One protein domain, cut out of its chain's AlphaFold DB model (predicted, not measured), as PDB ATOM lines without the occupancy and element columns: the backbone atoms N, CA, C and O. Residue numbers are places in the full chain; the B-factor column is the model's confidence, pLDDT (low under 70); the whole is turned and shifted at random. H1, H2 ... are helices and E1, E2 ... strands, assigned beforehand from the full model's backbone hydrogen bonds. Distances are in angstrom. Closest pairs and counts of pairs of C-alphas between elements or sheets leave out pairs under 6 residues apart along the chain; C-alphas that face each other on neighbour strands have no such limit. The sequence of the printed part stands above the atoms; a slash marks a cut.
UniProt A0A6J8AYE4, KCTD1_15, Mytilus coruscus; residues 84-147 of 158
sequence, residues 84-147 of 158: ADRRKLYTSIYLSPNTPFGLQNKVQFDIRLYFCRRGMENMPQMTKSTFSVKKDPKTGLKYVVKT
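Overview. This is residues 84 to 147 of the 158 residues of the protein "KCTD1_15" of Mytilus coruscus (UniProt A0A6J8AYE4). A two-stranded hairpin, E1 and E2, sticks out with its turn, residues 136 to 141, standing free, while its other end lies near the last residues of the long helix H2. H2 leads away from this hairpin to the short helix H1, which lies near its side and runs the opposite way; residues 116 to 130 form a long loop between H2 and E1. The printed part has 64 residues, with two named helices and two named strands in the order H1 H2 E1 E2, a mixed class with an antiparallel sheet E1 - E2. It is only just loose, close to compact, with a radius of gyration of the C-alphas of 13.3 A and spans of 32 by 31 by 23 A.

Along the chain. E1 is residues 131 to 135, 13.4 A long, and E2 is residues 142 to 146, 13.6 A, its last C-alpha at (117.204, 96.339, 107.926). H2 is residues 100 to 115, 22.1 A, from C-alpha 100 at (100.664, 104.417, 123.634). H1 is residues 84 to 91, 10.7 A, from C-alpha 84 at (104.273, 119.147, 104.159).

Arrangement. E1 and E2 form a hairpin, antiparallel at 146 degrees, with N 132 and O 145 at 2.9 A and N 134 and O 143 at 2.8 A, within hydrogen-bond range. The closest C-alphas of H2 and E2, those of Phe 115 and Lys 146, are 7.5 A apart. H1 and H2 are close but not clearly touching: their closest C-alphas, Tyr 90 and Lys 106, are 7.7 A apart. They run opposite ways at a steep tilt of 37 degrees, only just steep. H1 is apart from E1 and E2. In H1 and H2 every O i to N i+4 pair is within hydrogen-bond range.

Size, cuts and confidence. The two farthest C-alphas, Phe 101 and Lys 138, are 34.3 A apart. The printed part has no cut. The link from H2 to E1, 15 residues, is long. No printed residue has a pLDDT under 70.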
ATOM      1  N   ALA A  84     105.187 118.351 103.350       95.75
ATOM      2  CA  ALA A  84     104.273 119.147 104.159       95.75
ATOM      3  C   ALA A  84     103.270 118.248 104.894       95.75
ATOM      4  O   ALA A  84     103.068 118.404 106.099       95.75
ATOM      5  N   ASP A  85     102.715 117.260 104.206       95.19
ATOM      6  CA  ASP A  85     101.788 116.276 104.740       95.19
ATOM      7  C   ASP A  85     102.484 115.301 105.685       95.19
ATOM      8  O   ASP A  85     101.957 115.025 106.765       95.19
ATOM      9  N   ARG A  86     103.717 114.864 105.377       94.12
ATOM     10  CA  ARG A  86     104.529 114.111 106.351       94.12
ATOM     11  C   ARG A  86     104.711 114.903 107.641       94.12
ATOM     12  O   ARG A  86     104.516 114.354 108.723       94.12
ATOM     13  N   ARG A  87     105.046 116.192 107.552       95.94
ATOM     14  CA  ARG A  87     105.202 117.056 108.730       95.94
ATOM     15  C   ARG A  87     103.907 117.141 109.537       95.94
ATOM     16  O   ARG A  87     103.968 116.911 110.739       95.94
ATOM     17  N   LYS A  88     102.751 117.352 108.894       96.44
ATOM     18  CA  LYS A  88     101.439 117.334 109.573       96.44
ATOM     19  C   LYS A  88     101.198 116.015 110.309       96.44
ATOM     20  O   LYS A  88     100.810 116.041 111.477       96.44
ATOM     21  N   LEU A  89     101.469 114.877 109.661       95.25
ATOM     22  CA  LEU A  89     101.331 113.548 110.263       95.25
ATOM     23  C   LEU A  89     102.198 113.413 111.521       95.25
ATOM     24  O   LEU A  89     101.672 113.058 112.576       95.25
ATOM     25  N   TYR A  90     103.491 113.748 111.440       95.62
ATOM     26  CA  TYR A  90     104.421 113.640 112.574       95.62
ATOM     27  C   TYR A  90     104.118 114.614 113.718       95.62
ATOM     28  O   TYR A  90     104.442 114.308 114.863       95.62
ATOM     29  N   THR A  91     103.492 115.759 113.440       95.88
ATOM     30  CA  THR A  91     103.052 116.711 114.477       95.88
ATOM     31  C   THR A  91     101.671 116.396 115.052       95.88
ATOM     32  O   THR A  91     101.254 117.023 116.022       95.88
ATOM     33  N   SER A  92     100.934 115.453 114.459       96.06
ATOM     34  CA  SER A  92      99.584 115.110 114.902       96.06
ATOM     35  C   SER A  92      99.588 114.270 116.181       96.06
ATOM     36  O   SER A  92     100.518 113.507 116.455       96.06
ATOM     37  N   ILE A  93      98.480 114.322 116.925       95.31
ATOM     38  CA  ILE A  93      98.258 113.454 118.092       95.31
ATOM     39  C   ILE A  93      98.337 111.961 117.733       95.31
ATOM     40  O   ILE A  93      98.729 111.146 118.564       95.31
ATOM     41  N   TYR A  94      98.020 111.605 116.483       96.44
ATOM     42  CA  TYR A  94      97.939 110.223 116.020       96.44
ATOM     43  C   TYR A  94      99.297 109.550 115.850       96.44
ATOM     44  O   TYR A  94      99.328 108.322 115.862       96.44
ATOM     45  N   LEU A  95     100.387 110.317 115.713       97.25
ATOM     46  CA  LEU A  95     101.769 109.812 115.702       97.25
ATOM     47  C   LEU A  95     102.576 110.301 116.918       97.25
ATOM     48  O   LEU A  95     103.808 110.224 116.926       97.25
ATOM     49  N   SER A  96     101.902 110.818 117.949       96.06
ATOM     50  CA  SER A  96     102.570 111.354 119.132       96.06
ATOM     51  C   SER A  96     103.248 110.239 119.937       96.06
ATOM     52  O   SER A  96     102.557 109.330 120.409       96.06
ATOM     53  N   PRO A  97     104.570 110.314 120.187       95.50
ATOM     54  CA  PRO A  97     105.280 109.314 120.982       95.50
ATOM     55  C   PRO A  97     104.894 109.351 122.470       95.50
ATOM     56  O   PRO A  97     105.226 108.425 123.205       95.50
ATOM     57  N   ASN A  98     104.176 110.391 122.907       96.62
ATOM     58  CA  ASN A  98     103.753 110.579 124.297       96.62
ATOM     59  C   ASN A  98     102.468 109.811 124.643       96.62
ATOM     60  O   ASN A  98     102.010 109.863 125.781       96.62
ATOM     61  N   THR A  99     101.864 109.114 123.676       96.62
ATOM     62  CA  THR A  99     100.691 108.263 123.907       96.62
ATOM     63  C   THR A  99     100.973 106.844 123.418       96.62
ATOM     64  O   THR A  99     101.641 106.689 122.392       96.62
ATOM     65  N   PRO A 100     100.454 105.793 124.083       96.69
ATOM     66  CA  PRO A 100     100.664 104.417 123.634       96.69
ATOM     67  C   PRO A 100     100.217 104.181 122.183       96.69
ATOM     68  O   PRO A 100     100.972 103.630 121.383       96.69
ATOM     69  N   PHE A 101      99.023 104.663 121.819       97.19
ATOM     70  CA  PHE A 101      98.491 104.539 120.460       97.19
ATOM     71  C   PHE A 101      99.289 105.356 119.443       97.19
ATOM     72  O   PHE A 101      99.611 104.852 118.368       97.19
ATOM     73  N   GLY A 102      99.652 106.596 119.785       97.56
ATOM     74  CA  GLY A 102     100.433 107.450 118.897       97.56
ATOM     75  C   GLY A 102     101.827 106.889 118.626       97.56
ATOM     76  O   GLY A 102     102.264 106.854 117.475       97.56
ATOM     77  N   LEU A 103     102.493 106.349 119.651       96.38
ATOM     78  CA  LEU A 103     103.785 105.686 119.501       96.38
ATOM     79  C   LEU A 103     103.677 104.443 118.611       96.38
ATOM     80  O   LEU A 103     104.491 104.268 117.701       96.38
ATOM     81  N   GLN A 104     102.667 103.598 118.841       95.62
ATOM     82  CA  GLN A 104     102.439 102.406 118.026       95.62
ATOM     83  C   GLN A 104     102.217 102.777 116.557       95.62
ATOM     84  O   GLN A 104     102.875 102.210 115.682       95.62
ATOM     85  N   ASN A 105     101.345 103.750 116.286       96.81
ATOM     86  CA  ASN A 105     101.062 104.233 114.938       96.81
ATOM     87  C   ASN A 105     102.301 104.826 114.272       96.81
ATOM     88  O   ASN A 105     102.566 104.518 113.113       96.81
ATOM     89  N   LYS A 106     103.091 105.620 115.002       95.75
ATOM     90  CA  LYS A 106     104.338 106.198 114.497       95.75
ATOM     91  C   LYS A 106     105.317 105.118 114.056       95.75
ATOM     92  O   LYS A 106     105.789 105.156 112.925       95.75
ATOM     93  N   VAL A 107     105.593 104.137 114.917       92.50
ATOM     94  CA  VAL A 107     106.509 103.030 114.595       92.50
ATOM     95  C   VAL A 107     106.008 102.257 113.374       92.50
ATOM     96  O   VAL A 107     106.769 101.958 112.458       92.50
ATOM     97  N   GLN A 108     104.711 101.970 113.332       91.06
ATOM     98  CA  GLN A 108     104.057 101.270 112.231       91.06
ATOM     99  C   GLN A 108     104.089 102.069 110.914       91.06
ATOM    100  O   GLN A 108     104.275 101.481 109.845       91.06
ATOM    101  N   PHE A 109     103.932 103.390 110.970       92.94
ATOM    102  CA  PHE A 109     104.048 104.280 109.818       92.94
ATOM    103  C   PHE A 109     105.491 104.344 109.309       92.94
ATOM    104  O   PHE A 109     105.717 104.102 108.126       92.94
ATOM    105  N   ASP A 110     106.464 104.562 110.200       92.00
ATOM    106  CA  ASP A 110     107.891 104.614 109.863       92.00
ATOM    107  C   ASP A 110     108.348 103.308 109.192       92.00
ATOM    108  O   ASP A 110     109.013 103.331 108.156       92.00
ATOM    109  N   ILE A 111     107.933 102.151 109.726       90.19
ATOM    110  CA  ILE A 111     108.287 100.855 109.134       90.19
ATOM    111  C   ILE A 111     107.718 100.705 107.719       90.19
ATOM    112  O   ILE A 111     108.427 100.266 106.809       90.19
ATOM    113  N   ARG A 112     106.452 101.086 107.507       88.69
ATOM    114  CA  ARG A 112     105.818 101.005 106.183       88.69
ATOM    115  C   ARG A 112     106.442 101.974 105.186       88.69
ATOM    116  O   ARG A 112     106.704 101.585 104.054       88.69
ATOM    117  N   LEU A 113     106.702 103.206 105.607       89.50
ATOM    118  CA  LEU A 113     107.219 104.245 104.728       89.50
ATOM    119  C   LEU A 113     108.658 103.954 104.280       89.50
ATOM    120  O   LEU A 113     108.973 104.131 103.106       89.50
ATOM    121  N   TYR A 114     109.519 103.485 105.191       87.88
ATOM    122  CA  TYR A 114     110.953 103.346 104.910       87.88
ATOM    123  C   TYR A 114     111.403 101.921 104.560       87.88
ATOM    124  O   TYR A 114     112.403 101.765 103.860       87.88
ATOM    125  N   PHE A 115     110.698 100.876 105.011       85.06
ATOM    126  CA  PHE A 115     111.176  99.488 104.883       85.06
ATOM    127  C   PHE A 115     110.252  98.546 104.098       85.06
ATOM    128  O   PHE A 115     110.624  97.393 103.890       85.06
ATOM    129  N   CYS A 116     109.076  98.989 103.642       78.50
ATOM    130  CA  CYS A 116     108.089  98.119 102.986       78.50
ATOM    131  C   CYS A 116     107.990  98.355 101.472       78.50
ATOM    132  O   CYS A 116     106.984  98.841 100.958       78.50
ATOM    133  N   ARG A 117     109.029  97.952 100.730       74.50
ATOM    134  CA  ARG A 117     109.105  98.146  99.265       74.50
ATOM    135  C   ARG A 117     108.101  97.296  98.474       74.50
ATOM    136  O   ARG A 117     107.786  97.630  97.338       74.50
ATOM    137  N   ARG A 118     107.593  96.207  99.065       76.50
ATOM    138  CA  ARG A 118     106.575  95.302  98.486       76.50
ATOM    139  C   ARG A 118     105.266  95.326  99.269       76.50
ATOM    140  O   ARG A 118     104.645  94.295  99.520       76.50
ATOM    141  N   GLY A 119     104.876  96.516  99.721       74.62
ATOM    142  CA  GLY A 119     103.709  96.671 100.580       74.62
ATOM    143  C   GLY A 119     103.833  95.801 101.831       74.62
ATOM    144  O   GLY A 119     104.862  95.797 102.502       74.62
ATOM    145  N   MET A 120     102.787  95.044 102.140       76.19
ATOM    146  CA  MET A 120     102.671  94.330 103.413       76.19
ATOM    147  C   MET A 120     103.246  92.905 103.400       76.19
ATOM    148  O   MET A 120     103.175  92.247 104.430       76.19
ATOM    149  N   GLU A 121     103.815  92.416 102.292       80.38
ATOM    150  CA  GLU A 121     104.232  91.004 102.157       80.38
ATOM    151  C   GLU A 121     105.192  90.542 103.264       80.38
ATOM    152  O   GLU A 121     105.016  89.462 103.819       80.38
ATOM    153  N   ASN A 122     106.171  91.387 103.602       77.88
ATOM    154  CA  ASN A 122     107.227  91.068 104.566       77.88
ATOM    155  C   ASN A 122     106.898  91.502 106.000       77.88
ATOM    156  O   ASN A 122     107.634  91.166 106.924       77.88
ATOM    157  N   MET A 123     105.853  92.314 106.184       82.12
ATOM    158  CA  MET A 123     105.525  92.946 107.466       82.12
ATOM    159  C   MET A 123     105.198  91.938 108.574       82.12
ATOM    160  O   MET A 123     105.735  92.101 109.670       82.12
ATOM    161  N   PRO A 124     104.376  90.893 108.337       85.06
ATOM    162  CA  PRO A 124     104.035  89.922 109.374       85.06
ATOM    163  C   PRO A 124     105.239  89.161 109.940       85.06
ATOM    164  O   PRO A 124     105.178  88.692 111.070       85.06
ATOM    165  N   GLN A 125     106.320  89.026 109.167       83.81
ATOM    166  CA  GLN A 125     107.522  88.298 109.573       83.81
ATOM    167  C   GLN A 125     108.599  89.214 110.179       83.81
ATOM    168  O   GLN A 125     109.638  88.722 110.620       83.81
ATOM    169  N   MET A 126     108.386  90.538 110.208       85.62
ATOM    170  CA  MET A 126     109.343  91.460 110.822       85.62
ATOM    171  C   MET A 126     109.310  91.335 112.341       85.62
ATOM    172  O   MET A 126     108.260  91.380 112.977       85.62
ATOM    173  N   THR A 127     110.494  91.252 112.937       88.81
ATOM    174  CA  THR A 127     110.677  91.252 114.389       88.81
ATOM    175  C   THR A 127     111.711  92.306 114.781       88.81
ATOM    176  O   THR A 127     112.270  93.002 113.933       88.81
ATOM    177  N   LYS A 128     112.001  92.437 116.080       87.44
ATOM    178  CA  LYS A 128     113.020  93.382 116.562       87.44
ATOM    179  C   LYS A 128     114.401  93.124 115.942       87.44
ATOM    180  O   LYS A 128     115.113  94.080 115.669       87.44
ATOM    181  N   SER A 129     114.758  91.863 115.680       90.06
ATOM    182  CA  SER A 129     116.059  91.492 115.098       90.06
ATOM    183  C   SER A 129     116.175  91.802 113.603       90.06
ATOM    184  O   SER A 129     117.283  91.814 113.068       90.06
ATOM    185  N   THR A 130     115.057  92.104 112.933       88.81
ATOM    186  CA  THR A 130     115.032  92.572 111.540       88.81
ATOM    187  C   THR A 130     115.685  93.946 111.384       88.81
ATOM    188  O   THR A 130     116.067  94.318 110.275       88.81
ATOM    189  N   PHE A 131     115.829  94.701 112.477       89.81
ATOM    190  CA  PHE A 131     116.357  96.057 112.469       89.81
ATOM    191  C   PHE A 131     117.617  96.177 113.321       89.81
ATOM    192  O   PHE A 131     117.758  95.538 114.360       89.81
ATOM    193  N   SER A 132     118.527  97.051 112.900       92.88
ATOM    194  CA  SER A 132     119.670  97.477 113.705       92.88
ATOM    195  C   SER A 132     119.820  98.990 113.649       92.88
ATOM    196  O   SER A 132     119.501  99.622 112.641       92.88
ATOM    197  N   VAL A 133     120.305  99.572 114.743       94.19
ATOM    198  CA  VAL A 133     120.632 100.996 114.809       94.19
ATOM    199  C   VAL A 133     122.114 101.155 114.513       94.19
ATOM    200  O   VAL A 133     122.956 100.594 115.209       94.19
ATOM    201  N   LYS A 134     122.426 101.934 113.485       94.56
ATOM    202  CA  LYS A 134     123.786 102.304 113.099       94.56
ATOM    203  C   LYS A 134     123.998 103.799 113.315       94.56
ATOM    204  O   LYS A 134     123.047 104.539 113.565       94.56
ATOM    205  N   LYS A 135     125.252 104.240 113.251       97.38
ATOM    206  CA  LYS A 135     125.643 105.649 113.349       97.38
ATOM    207  C   LYS A 135     126.288 106.062 112.033       97.38
ATOM    208  O   LYS A 135     127.135 105.332 111.525       97.38
ATOM    209  N   ASP A 136     125.847 107.172 111.457       94.69
ATOM    210  CA  ASP A 136     126.442 107.712 110.237       94.69
ATOM    211  C   ASP A 136     127.832 108.273 110.578       94.69
ATOM    212  O   ASP A 136     127.922 109.151 111.438       94.69
ATOM    213  N   PRO A 137     128.919 107.787 109.949       93.56
ATOM    214  CA  PRO A 137     130.268 108.276 110.219       93.56
ATOM    215  C   PRO A 137     130.460 109.766 109.922       93.56
ATOM    216  O   PRO A 137     131.316 110.389 110.542       93.56
ATOM    217  N   LYS A 138     129.689 110.341 108.985       94.81
ATOM    218  CA  LYS A 138     129.838 111.746 108.578       94.81
ATOM    219  C   LYS A 138     129.106 112.698 109.515       94.81
ATOM    220  O   LYS A 138     129.679 113.681 109.966       94.81
ATOM    221  N   THR A 139     127.834 112.415 109.789       95.56
ATOM    222  CA  THR A 139     126.978 113.303 110.595       95.56
ATOM    223  C   THR A 139     126.962 112.938 112.079       95.56
ATOM    224  O   THR A 139     126.547 113.737 112.913       95.56
ATOM    225  N   GLY A 140     127.366 111.716 112.430       94.25
ATOM    226  CA  GLY A 140     127.241 111.172 113.778       94.25
ATOM    227  C   GLY A 140     125.805 110.810 114.180       94.25
ATOM    228  O   GLY A 140     125.591 110.380 115.316       94.25
ATOM    229  N   LEU A 141     124.818 110.952 113.291       94.69
ATOM    230  CA  LEU A 141     123.417 110.677 113.602       94.69
ATOM    231  C   LEU A 141     123.118 109.176 113.594       94.69
ATOM    232  O   LEU A 141     123.694 108.404 112.826       94.69
ATOM    233  N   LYS A 142     122.197 108.752 114.466       95.75
ATOM    234  CA  LYS A 142     121.706 107.370 114.481       95.75
ATOM    235  C   LYS A 142     120.680 107.172 113.369       95.75
ATOM    236  O   LYS A 142     119.788 107.998 113.203       95.75
ATOM    237  N   TYR A 143     120.768 106.050 112.670       91.75
ATOM    238  CA  TYR A 143     119.796 105.634 111.665       91.75
ATOM    239  C   TYR A 143     119.473 104.149 111.815       91.75
ATOM    240  O   TYR A 143     120.272 103.368 112.335       91.75
ATOM    241  N   VAL A 144     118.275 103.762 111.387       91.75
ATOM    242  CA  VAL A 144     117.814 102.373 111.436       91.75
ATOM    243  C   VAL A 144     118.043 101.733 110.074       91.75
ATOM    244  O   VAL A 144     117.713 102.323 109.048       91.75
ATOM    245  N   VAL A 145     118.579 100.516 110.062       91.31
ATOM    246  CA  VAL A 145     118.686  99.691 108.855       91.31
ATOM    247  C   VAL A 145     118.044  98.338 109.063       91.31
ATOM    248  O   VAL A 145     118.013  97.816 110.180       91.31
ATOM    249  N   LYS A 146     117.601  97.741 107.961       88.00
ATOM    250  CA  LYS A 146     117.204  96.339 107.926       88.00
ATOM    251  C   LYS A 146     118.462  95.463 107.903       88.00
ATOM    252  O   LYS A 146     119.390  95.746 107.151       88.00
ATOM    253  N   THR A 147     118.524  94.452 108.762       83.06
ATOM    254  CA  THR A 147     119.669  93.524 108.885       83.06
ATOM    255  C   THR A 147     119.594  92.357 107.906       83.06
ATOM    256  O   THR A 147     120.612  91.742 107.609       83.06
TER     257      THR A 147